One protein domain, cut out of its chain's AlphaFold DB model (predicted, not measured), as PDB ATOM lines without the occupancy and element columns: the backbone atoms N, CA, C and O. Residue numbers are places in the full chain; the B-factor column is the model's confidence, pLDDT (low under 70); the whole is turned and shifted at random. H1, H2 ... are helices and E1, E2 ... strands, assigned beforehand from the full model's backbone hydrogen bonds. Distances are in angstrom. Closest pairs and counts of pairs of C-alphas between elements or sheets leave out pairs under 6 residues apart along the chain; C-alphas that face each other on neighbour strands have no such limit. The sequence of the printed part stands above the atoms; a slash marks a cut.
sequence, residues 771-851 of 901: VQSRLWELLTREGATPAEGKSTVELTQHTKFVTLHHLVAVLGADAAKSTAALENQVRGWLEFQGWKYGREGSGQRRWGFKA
ATOM      1  N   VAL A 771     103.643-217.976 282.819       71.38
ATOM      2  CA  VAL A 771     102.981-218.224 281.532       71.38
ATOM      3  C   VAL A 771     102.940-219.714 281.188       71.38
ATOM      4  O   VAL A 771     101.900-220.203 280.765       71.38
ATOM      5  N   GLN A 772     104.045-220.443 281.358       73.25
ATOM      6  CA  GLN A 772     104.117-221.875 281.045       73.25
ATOM      7  C   GLN A 772     103.257-222.697 282.005       73.25
ATOM      8  O   GLN A 772     102.499-223.543 281.541       73.25
ATOM      9  N   SER A 773     103.298-222.397 283.309       71.56
ATOM     10  CA  SER A 773     102.440-223.053 284.303       71.56
ATOM     11  C   SER A 773     100.959-222.833 283.989       71.56
ATOM     12  O   SER A 773     100.176-223.780 284.013       71.56
ATOM     13  N   ARG A 774     100.579-221.605 283.602       76.94
ATOM     14  CA  ARG A 774      99.194-221.294 283.224       76.94
ATOM     15  C   ARG A 774      98.778-221.966 281.914       76.94
ATOM     16  O   ARG A 774      97.652-222.438 281.817       76.94
ATOM     17  N   LEU A 775      99.655-222.029 280.909       82.25
ATOM     18  CA  LEU A 775      99.383-222.756 279.660       82.25
ATOM     19  C   LEU A 775      99.200-224.256 279.902       82.25
ATOM     20  O   LEU A 775      98.285-224.844 279.330       82.25
ATOM     21  N   TRP A 776     100.046-224.854 280.746       81.56
ATOM     22  CA  TRP A 776      99.926-226.253 281.138       81.56
ATOM     23  C   TRP A 776      98.577-226.505 281.806       81.56
ATOM     24  O   TRP A 776      97.798-227.290 281.284       81.56
ATOM     25  N   GLU A 777      98.255-225.767 282.872       81.69
ATOM     26  CA  GLU A 777      96.979-225.867 283.590       81.69
ATOM     27  C   GLU A 777      95.771-225.750 282.642       81.69
ATOM     28  O   GLU A 777      94.862-226.580 282.665       81.69
ATOM     29  N   LEU A 778      95.772-224.747 281.758       83.75
ATOM     30  CA  LEU A 778      94.677-224.521 280.814       83.75
ATOM     31  C   LEU A 778      94.513-225.661 279.805       83.75
ATOM     32  O   LEU A 778      93.389-225.966 279.420       83.75
ATOM     33  N   LEU A 779      95.606-226.276 279.353       85.44
ATOM     34  CA  LEU A 779      95.577-227.303 278.311       85.44
ATOM     35  C   LEU A 779      95.569-228.733 278.852       85.44
ATOM     36  O   LEU A 779      95.410-229.647 278.050       85.44
ATOM     37  N   THR A 780      95.722-228.953 280.160       82.62
ATOM     38  CA  THR A 780      95.682-230.293 280.777       82.62
ATOM     39  C   THR A 780      94.535-230.487 281.767       82.62
ATOM     40  O   THR A 780      94.283-231.611 282.184       82.62
ATOM     41  N   ARG A 781      93.772-229.439 282.100       80.62
ATOM     42  CA  ARG A 781      92.586-229.563 282.961       80.62
ATOM     43  C   ARG A 781      91.463-230.407 282.350       80.62
ATOM     44  O   ARG A 781      91.202-230.346 281.145       80.62
ATOM     45  N   GLU A 782      90.737-231.116 283.214       72.06
ATOM     46  CA  GLU A 782      89.630-232.008 282.839       72.06
ATOM     47  C   GLU A 782      88.289-231.286 282.588       72.06
ATOM     48  O   GLU A 782      87.397-231.855 281.962       72.06
ATOM     49  N   GLY A 783      88.128-230.027 283.025       64.62
ATOM     50  CA  GLY A 783      86.867-229.288 282.887       64.62
ATOM     51  C   GLY A 783      86.964-227.783 283.165       64.62
ATOM     52  O   GLY A 783      88.000-227.278 283.592       64.62
ATOM     53  N   ALA A 784      85.870-227.059 282.902       59.88
ATOM     54  CA  ALA A 784      85.787-225.605 283.039       59.88
ATOM     55  C   ALA A 784      85.124-225.159 284.353       59.88
ATOM     56  O   ALA A 784      84.086-225.691 284.747       59.88
ATOM     57  N   THR A 785      85.687-224.143 285.010       57.66
ATOM     58  CA  THR A 785      85.154-223.585 286.264       57.66
ATOM     59  C   THR A 785      84.094-222.496 286.015       57.66
ATOM     60  O   THR A 785      84.301-221.661 285.132       57.66
ATOM     61  N   PRO A 786      83.007-222.402 286.816       53.47
ATOM     62  CA  PRO A 786      81.897-221.459 286.582       53.47
ATOM     63  C   PRO A 786      82.259-219.964 286.633       53.47
ATOM     64  O   PRO A 786      81.472-219.133 286.187       53.47
ATOM     65  N   ALA A 787      83.419-219.612 287.195       54.34
ATOM     66  CA  ALA A 787      83.873-218.234 287.387       54.34
ATOM     67  C   ALA A 787      84.694-217.661 286.208       54.34
ATOM     68  O   ALA A 787      85.130-216.514 286.271       54.34
ATOM     69  N   GLU A 788      84.930-218.432 285.140       58.06
ATOM     70  CA  GLU A 788      85.797-218.030 284.023       58.06
ATOM     71  C   GLU A 788      85.023-217.550 282.779       58.06
ATOM     72  O   GLU A 788      83.913-217.994 282.486       58.06
ATOM     73  N   GLY A 789      85.628-216.642 282.002       61.00
ATOM     74  CA  GLY A 789      85.061-216.148 280.741       61.00
ATOM     75  C   GLY A 789      85.015-217.213 279.633       61.00
ATOM     76  O   GLY A 789      85.847-218.119 279.591       61.00
ATOM     77  N   LYS A 790      84.071-217.069 278.683       62.53
ATOM     78  CA  LYS A 790      83.802-218.041 277.593       62.53
ATOM     79  C   LYS A 790      85.048-218.525 276.834       62.53
ATOM     80  O   LYS A 790      85.111-219.690 276.477       62.53
ATOM     81  N   SER A 791      86.031-217.659 276.595       61.75
ATOM     82  CA  SER A 791      87.259-218.001 275.859       61.75
ATOM     83  C   SER A 791      88.210-218.926 276.623       61.75
ATOM     84  O   SER A 791      88.973-219.655 275.997       61.75
ATOM     85  N   THR A 792      88.197-218.887 277.955       60.75
ATOM     86  CA  THR A 792      89.068-219.705 278.814       60.75
ATOM     87  C   THR A 792      88.511-221.119 278.921       60.75
ATOM     88  O   THR A 792      89.248-222.084 278.759       60.75
ATOM     89  N   VAL A 793      87.190-221.229 279.095       65.12
ATOM     90  CA  VAL A 793      86.394-222.468 279.210       65.12
ATOM     91  C   VAL A 793      86.679-223.488 278.091       65.12
ATOM     92  O   VAL A 793      86.592-224.687 278.331       65.12
ATOM     93  N   GLU A 794      87.054-223.038 276.890       69.81
ATOM     94  CA  GLU A 794      87.307-223.894 275.715       69.81
ATOM     95  C   GLU A 794      88.690-224.578 275.696       69.81
ATOM     96  O   GLU A 794      88.915-225.501 274.906       69.81
ATOM     97  N   LEU A 795      89.627-224.149 276.548       82.44
ATOM     98  CA  LEU A 795      90.944-224.776 276.691       82.44
ATOM     99  C   LEU A 795      90.876-225.851 277.783       82.44
ATOM    100  O   LEU A 795      90.543-225.537 278.925       82.44
ATOM    101  N   THR A 796      91.132-227.108 277.416       83.38
ATOM    102  CA  THR A 796      91.126-228.302 278.284       83.38
ATOM    103  C   THR A 796      92.083-229.363 277.724       83.38
ATOM    104  O   THR A 796      92.599-229.218 276.612       83.38
ATOM    105  N   GLN A 797      92.236-230.493 278.418       82.25
ATOM    106  CA  GLN A 797      92.943-231.675 277.903       82.25
ATOM    107  C   GLN A 797      92.413-232.212 276.564       82.25
ATOM    108  O   GLN A 797      93.120-232.913 275.843       82.25
ATOM    109  N   HIS A 798      91.174-231.881 276.190       81.44
ATOM    110  CA  HIS A 798      90.568-232.323 274.933       81.44
ATOM    111  C   HIS A 798      90.781-231.342 273.772       81.44
ATOM    112  O   HIS A 798      90.322-231.598 272.654       81.44
ATOM    113  N   THR A 799      91.471-230.222 274.002       85.75
ATOM    114  CA  THR A 799      91.732-229.212 272.976       85.75
ATOM    115  C   THR A 799      92.683-229.758 271.908       85.75
ATOM    116  O   THR A 799      93.857-230.009 272.154       85.75
ATOM    117  N   LYS A 800      92.179-229.920 270.677       85.25
ATOM    118  CA  LYS A 800      92.940-230.492 269.544       85.25
ATOM    119  C   LYS A 800      93.671-229.450 268.698       85.25
ATOM    120  O   LYS A 800      94.566-229.802 267.924       85.25
ATOM    121  N   PHE A 801      93.260-228.190 268.797       87.94
ATOM    122  CA  PHE A 801      93.811-227.089 268.021       87.94
ATOM    123  C   PHE A 801      93.702-225.776 268.793       87.94
ATOM    124  O   PHE A 801      92.664-225.500 269.389       87.94
ATOM    125  N   VAL A 802      94.754-224.962 268.749       88.75
ATOM    126  CA  VAL A 802      94.804-223.641 269.390       88.75
ATOM    127  C   VAL A 802      95.433-222.619 268.461       88.75
ATOM    128  O   VAL A 802      96.365-222.921 267.718       88.75
ATOM    129  N   THR A 803      94.951-221.380 268.507       88.31
ATOM    130  CA  THR A 803      95.619-220.266 267.823       88.31
ATOM    131  C   THR A 803      96.468-219.488 268.816       88.31
ATOM    132  O   THR A 803      96.115-219.379 269.990       88.31
ATOM    133  N   LEU A 804      97.576-218.912 268.344       83.69
ATOM    134  CA  LEU A 804      98.459-218.108 269.191       83.69
ATOM    135  C   LEU A 804      97.702-216.926 269.818       83.69
ATOM    136  O   LEU A 804      97.813-216.679 271.011       83.69
ATOM    137  N   HIS A 805      96.851-216.277 269.020       81.44
ATOM    138  CA  HIS A 805      95.969-215.198 269.459       81.44
ATOM    139  C   HIS A 805      95.037-215.627 270.604       81.44
ATOM    140  O   HIS A 805      94.861-214.889 271.568       81.44
ATOM    141  N   HIS A 806      94.443-216.823 270.520       83.00
ATOM    142  CA  HIS A 806      93.547-217.339 271.562       83.00
ATOM    143  C   HIS A 806      94.291-217.596 272.874       83.00
ATOM    144  O   HIS A 806      93.828-217.154 273.921       83.00
ATOM    145  N   LEU A 807      95.470-218.219 272.820       84.88
ATOM    146  CA  LEU A 807      96.273-218.467 274.019       84.88
ATOM    147  C   LEU A 807      96.766-217.168 274.667       84.88
ATOM    148  O   LEU A 807      96.683-217.025 275.881       84.88
ATOM    149  N   VAL A 808      97.218-216.195 273.871       81.31
ATOM    150  CA  VAL A 808      97.664-214.891 274.388       81.31
ATOM    151  C   VAL A 808      96.510-214.110 275.027       81.31
ATOM    152  O   VAL A 808      96.694-213.538 276.100       81.31
ATOM    153  N   ALA A 809      95.316-214.149 274.424       76.38
ATOM    154  CA  ALA A 809      94.121-213.517 274.982       76.38
ATOM    155  C   ALA A 809      93.719-214.125 276.337       76.38
ATOM    156  O   ALA A 809      93.373-213.399 277.268       76.38
ATOM    157  N   VAL A 810      93.783-215.455 276.470       76.38
ATOM    158  CA  VAL A 810      93.418-216.157 277.715       76.38
ATOM    159  C   VAL A 810      94.450-215.942 278.828       76.38
ATOM    160  O   VAL A 810      94.098-215.954 280.005       76.38
ATOM    161  N   LEU A 811      95.707-215.665 278.478       75.62
ATOM    162  CA  LEU A 811      96.763-215.305 279.431       75.62
ATOM    163  C   LEU A 811      96.629-213.871 279.995       75.62
ATOM    164  O   LEU A 811      97.493-213.438 280.753       75.62
ATOM    165  N   GLY A 812      95.558-213.138 279.662       62.47
ATOM    166  CA  GLY A 812      95.241-211.828 280.244       62.47
ATOM    167  C   GLY A 812      95.939-210.637 279.579       62.47
ATOM    168  O   GLY A 812      95.819-209.513 280.064       62.47
ATOM    169  N   ALA A 813      96.644-210.851 278.464       55.25
ATOM    170  CA  ALA A 813      97.138-209.772 277.618       55.25
ATOM    171  C   ALA A 813      96.071-209.423 276.571       55.25
ATOM    172  O   ALA A 813      95.572-210.300 275.869       55.25
ATOM    173  N   ASP A 814      95.726-208.140 276.448       48.31
ATOM    174  CA  ASP A 814      94.951-207.633 275.311       48.31
ATOM    175  C   ASP A 814      95.630-208.117 274.018       48.31
ATOM    176  O   ASP A 814      96.793-207.797 273.769       48.31
ATOM    177  N   ALA A 815      94.945-208.947 273.227       48.31
ATOM    178  CA  ALA A 815      95.532-209.604 272.060       48.31
ATOM    179  C   ALA A 815      95.954-208.604 270.966       48.31
ATOM    180  O   ALA A 815      96.774-208.937 270.114       48.31
ATOM    181  N   ALA A 816      95.462-207.359 271.028       44.94
ATOM    182  CA  ALA A 816      95.917-206.246 270.195       44.94
ATOM    183  C   ALA A 816      97.198-205.554 270.722       44.94
ATOM    184  O   ALA A 816      97.756-204.695 270.042       44.94
ATOM    185  N   LYS A 817      97.672-205.918 271.923       48.38
ATOM    186  CA  LYS A 817      98.871-205.391 272.609       48.38
ATOM    187  C   LYS A 817      99.879-206.491 272.978       48.38
ATOM    188  O   LYS A 817     100.750-206.263 273.822       48.38
ATOM    189  N   SER A 818      99.769-207.682 272.385       55.34
ATOM    190  CA  SER A 818     100.720-208.774 272.610       55.34
ATOM    191  C   SER A 818     102.141-208.334 272.237       55.34
ATOM    192  O   SER A 818     102.384-207.711 271.204       55.34
ATOM    193  N   THR A 819     103.119-208.639 273.092       63.38
ATOM    194  CA  THR A 819     104.526-208.427 272.735       63.38
ATOM    195  C   THR A 819     105.031-209.644 271.964       63.38
ATOM    196  O   THR A 819     104.735-210.784 272.329       63.38
ATOM    197  N   ALA A 820     105.863-209.431 270.940       67.00
ATOM    198  CA  ALA A 820     106.501-210.521 270.188       67.00
ATOM    199  C   ALA A 820     107.257-211.517 271.101       67.00
ATOM    200  O   ALA A 820     107.385-212.696 270.784       67.00
ATOM    201  N   ALA A 821     107.722-211.056 272.267       60.12
ATOM    202  CA  ALA A 821     108.368-211.883 273.282       60.12
ATOM    203  C   ALA A 821     107.416-212.890 273.958       60.12
ATOM    204  O   ALA A 821     107.839-214.008 274.261       60.12
ATOM    205  N   LEU A 822     106.151-212.519 274.196       71.75
ATOM    206  CA  LEU A 822     105.135-213.426 274.740       71.75
ATOM    207  C   LEU A 822     104.702-214.446 273.682       71.75
ATOM    208  O   LEU A 822     104.636-215.638 273.960       71.75
ATOM    209  N   GLU A 823     104.488-213.997 272.447       75.19
ATOM    210  CA  GLU A 823     104.137-214.870 271.322       75.19
ATOM    211  C   GLU A 823     105.204-215.931 271.035       75.19
ATOM    212  O   GLU A 823     104.880-217.110 270.877       75.19
ATOM    213  N   ASN A 824     106.480-215.538 271.026       71.88
ATOM    214  CA  ASN A 824     107.592-216.475 270.858       71.88
ATOM    215  C   ASN A 824     107.696-217.463 272.023       71.88
ATOM    216  O   ASN A 824     108.021-218.627 271.805       71.88
ATOM    217  N   GLN A 825     107.375-217.034 273.246       71.62
ATOM    218  CA  GLN A 825     107.362-217.915 274.410       71.62
ATOM    219  C   GLN A 825     106.253-218.969 274.328       71.62
ATOM    220  O   GLN A 825     106.517-220.143 274.568       71.62
ATOM    221  N   VAL A 826     105.027-218.564 273.979       79.06
ATOM    222  CA  VAL A 826     103.887-219.485 273.822       79.06
ATOM    223  C   VAL A 826     104.161-220.470 272.682       79.06
ATOM    224  O   VAL A 826     103.966-221.671 272.848       79.06
ATOM    225  N   ARG A 827     104.675-219.981 271.543       81.94
ATOM    226  CA  ARG A 827     105.085-220.816 270.403       81.94
ATOM    227  C   ARG A 827     106.151-221.832 270.796       81.94
ATOM    228  O   ARG A 827     105.955-223.019 270.563       81.94
ATOM    229  N   GLY A 828     107.245-221.367 271.400       72.38
ATOM    230  CA  GLY A 828     108.344-222.233 271.815       72.38
ATOM    231  C   GLY A 828     107.884-223.294 272.809       72.38
ATOM    232  O   GLY A 828     108.301-224.441 272.707       72.38
ATOM    233  N   TRP A 829     106.977-222.944 273.727       81.25
ATOM    234  CA  TRP A 829     106.413-223.904 274.676       81.25
ATOM    235  C   TRP A 829     105.544-224.959 273.987       81.25
ATOM    236  O   TRP A 829     105.704-226.141 274.262       81.25
ATOM    237  N   LEU A 830     104.678-224.566 273.047       82.69
ATOM    238  CA  LEU A 830     103.855-225.511 272.284       82.69
ATOM    239  C   LEU A 830     104.715-226.479 271.465       82.69
ATOM    240  O   LEU A 830     104.500-227.688 271.519       82.69
ATOM    241  N   GLU A 831     105.700-225.958 270.734       80.00
ATOM    242  CA  GLU A 831     106.631-226.769 269.940       80.00
ATOM    243  C   GLU A 831     107.431-227.729 270.828       80.00
ATOM    244  O   GLU A 831     107.558-228.908 270.495       80.00
ATOM    245  N   PHE A 832     107.893-227.251 271.989       71.88
ATOM    246  CA  PHE A 832     108.577-228.061 272.994       71.88
ATOM    247  C   PHE A 832     107.696-229.201 273.529       71.88
ATOM    248  O   PHE A 832     108.146-230.338 273.621       71.88
ATOM    249  N   GLN A 833     106.415-228.928 273.788       80.25
ATOM    250  CA  GLN A 833     105.416-229.922 274.200       80.25
ATOM    251  C   GLN A 833     104.928-230.819 273.040       80.25
ATOM    252  O   GLN A 833     103.971-231.579 273.186       80.25
ATOM    253  N   GLY A 834     105.549-230.728 271.858       78.50
ATOM    254  CA  GLY A 834     105.257-231.577 270.702       78.50
ATOM    255  C   GLY A 834     104.045-231.152 269.865       78.50
ATOM    256  O   GLY A 834     103.625-231.896 268.971       78.50
ATOM    257  N   TRP A 835     103.478-229.967 270.106       88.44
ATOM    258  CA  TRP A 835     102.411-229.410 269.276       88.44
ATOM    259  C   TRP A 835     102.967-228.936 267.929       88.44
ATOM    260  O   TRP A 835     104.021-228.309 267.849       88.44
ATOM    261  N   LYS A 836     102.243-229.206 266.837       88.25
ATOM    262  CA  LYS A 836     102.712-228.913 265.471       88.25
ATOM    263  C   LYS A 836     101.987-227.726 264.860       88.25
ATOM    264  O   LYS A 836     100.757-227.725 264.784       88.25
ATOM    265  N   TYR A 837     102.742-226.753 264.358       88.44
ATOM    266  CA  TYR A 837     102.176-225.614 263.639       88.44
ATOM    267  C   TYR A 837     101.556-226.050 262.301       88.44
ATOM    268  O   TYR A 837     102.156-226.803 261.533       88.44
ATOM    269  N   GLY A 838     100.345-225.586 262.006       85.69
ATOM    270  CA  GLY A 838      99.641-225.921 260.772       85.69
ATOM    271  C   GLY A 838      98.243-225.314 260.677       85.69
ATOM    272  O   GLY A 838      97.796-224.565 261.544       85.69
ATOM    273  N   ARG A 839      97.527-225.643 259.596       79.94
ATOM    274  CA  ARG A 839      96.131-225.218 259.395       79.94
ATOM    275  C   ARG A 839      95.145-226.170 260.053       79.94
ATOM    276  O   ARG A 839      95.290-227.391 259.935       79.94
ATOM    277  N   GLU A 840      94.128-225.611 260.691       82.56
ATOM    278  CA  GLU A 840      92.995-226.339 261.257       82.56
ATOM    279  C   GLU A 840      92.327-227.231 260.195       82.56
ATOM    280  O   GLU A 840      92.065-226.790 259.075       82.56
ATOM    281  N   GLY A 841      92.104-228.507 260.526       63.97
ATOM    282  CA  GLY A 841      91.619-229.511 259.569       63.97
ATOM    283  C   GLY A 841      90.116-229.452 259.276       63.97
ATOM    284  O   GLY A 841      89.678-230.010 258.276       63.97
ATOM    285  N   SER A 842      89.329-228.773 260.115       59.91
ATOM    286  CA  SER A 842      87.866-228.700 260.020       59.91
ATOM    287  C   SER A 842      87.365-227.332 260.481       59.91
ATOM    288  O   SER A 842      87.786-226.864 261.533       59.91
ATOM    289  N   GLY A 843      86.455-226.703 259.730       62.53
ATOM    290  CA  GLY A 843      85.912-225.380 260.062       62.53
ATOM    291  C   GLY A 843      86.646-224.229 259.366       62.53
ATOM    292  O   GLY A 843      86.903-224.288 258.165       62.53
ATOM    293  N   GLN A 844      86.963-223.164 260.109       62.06
ATOM    294  CA  GLN A 844      87.386-221.857 259.579       62.06
ATOM    295  C   GLN A 844      88.813-221.812 258.984       62.06
ATOM    296  O   GLN A 844      89.263-220.744 258.573       62.06
ATOM    297  N   ARG A 845      89.526-222.950 258.913       72.38
ATOM    298  CA  ARG A 845      90.874-223.096 258.314       72.38
ATOM    299  C   ARG A 845      91.909-222.109 258.874       72.38
ATOM    300  O   ARG A 845      92.781-221.626 258.148       72.38
ATOM    301  N   ARG A 846      91.821-221.810 260.170       81.75
ATOM    302  CA  ARG A 846      92.734-220.886 260.855       81.75
ATOM    303  C   ARG A 846      94.141-221.490 260.964       81.75
ATOM    304  O   ARG A 846      94.307-222.711 260.972       81.75
ATOM    305  N   TRP A 847      95.160-220.635 261.041       82.81
ATOM    306  CA  TRP A 847      96.538-221.041 261.341       82.81
ATOM    307  C   TRP A 847      96.761-221.102 262.856       82.81
ATOM    308  O   TRP A 847      96.327-220.210 263.583       82.81
ATOM    309  N   GLY A 848      97.438-222.147 263.328       88.81
ATOM    310  CA  GLY A 848      97.611-222.414 264.755       88.81
ATOM    311  C   GLY A 848      98.401-223.695 265.008       88.81
ATOM    312  O   GLY A 848      99.120-224.170 264.133       88.81
ATOM    313  N   PHE A 849      98.277-224.256 266.204       92.12
ATOM    314  CA  PHE A 849      99.007-225.439 266.649       92.12
ATOM    315  C   PHE A 849      98.048-226.603 266.877       92.12
ATOM    316  O   PHE A 849      97.021-226.449 267.535       92.12
ATOM    317  N   LYS A 850      98.392-227.771 266.330       90.19
ATOM    318  CA  LYS A 850      97.689-229.040 266.541       90.19
ATOM    319  C   LYS A 850      98.330-229.799 267.692       90.19
ATOM    320  O   LYS A 850      99.554-229.948 267.700       90.19
ATOM    321  N   ALA A 851      97.500-230.313 268.593       86.81
ATOM    322  CA  ALA A 851      97.953-231.147 269.697       86.81
ATOM    323  C   ALA A 851      98.653-232.423 269.183       86.81
ATOM    324  O   ALA A 851      98.286-232.939 268.113       86.81
TER     325      ALA A 851
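Overview. This is residues 771 to 851 of the 901 residues of the protein "Virulence protein E" of Variovorax boronicumulans (UniProt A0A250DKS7). A small two-stranded hairpin, E1 and E2, sits near the last residues of the longest helix, H4; short H3, near the middle, packs on H4 almost at right angles. H1 and tiny H2 lie farther from the hairpin. The printed part has 81 residues, with four named helices, then two antiparallel strands: mostly helix, compact, radius of gyration of the C-alphas 12.1 A, spans 31 by 29 by 24 A.

Along the chain. E1 is residues 836 to 839, E2 847 to 850. H4, 820 to 832, is 17.9 A long; H1, 771 to 780, 14.1 A, begins at C-alpha (102.981, -218.224, 281.532). H3 is 804 to 810, H2 790 to 793. E2 ends at C-alpha (97.689, -229.040, 266.541).

Arrangement. In hairpin E1 and E2, N 838 and O 848 are 2.8 A apart. Residues 822 to 827 of H4 touch H3, about perpendicular at 76 degrees; the closest C-alphas, Leu 804 and Glu 823, are 6.9 A apart. Every O i to N i+4 pair is within hydrogen-bond range in H1, H3 and H4; H2 is too short for one.

Size, cuts and confidence. The printed part has no cut and no long link. Confidence is under 70 at residues 783 to 794, 812 to 821 and 841 to 844.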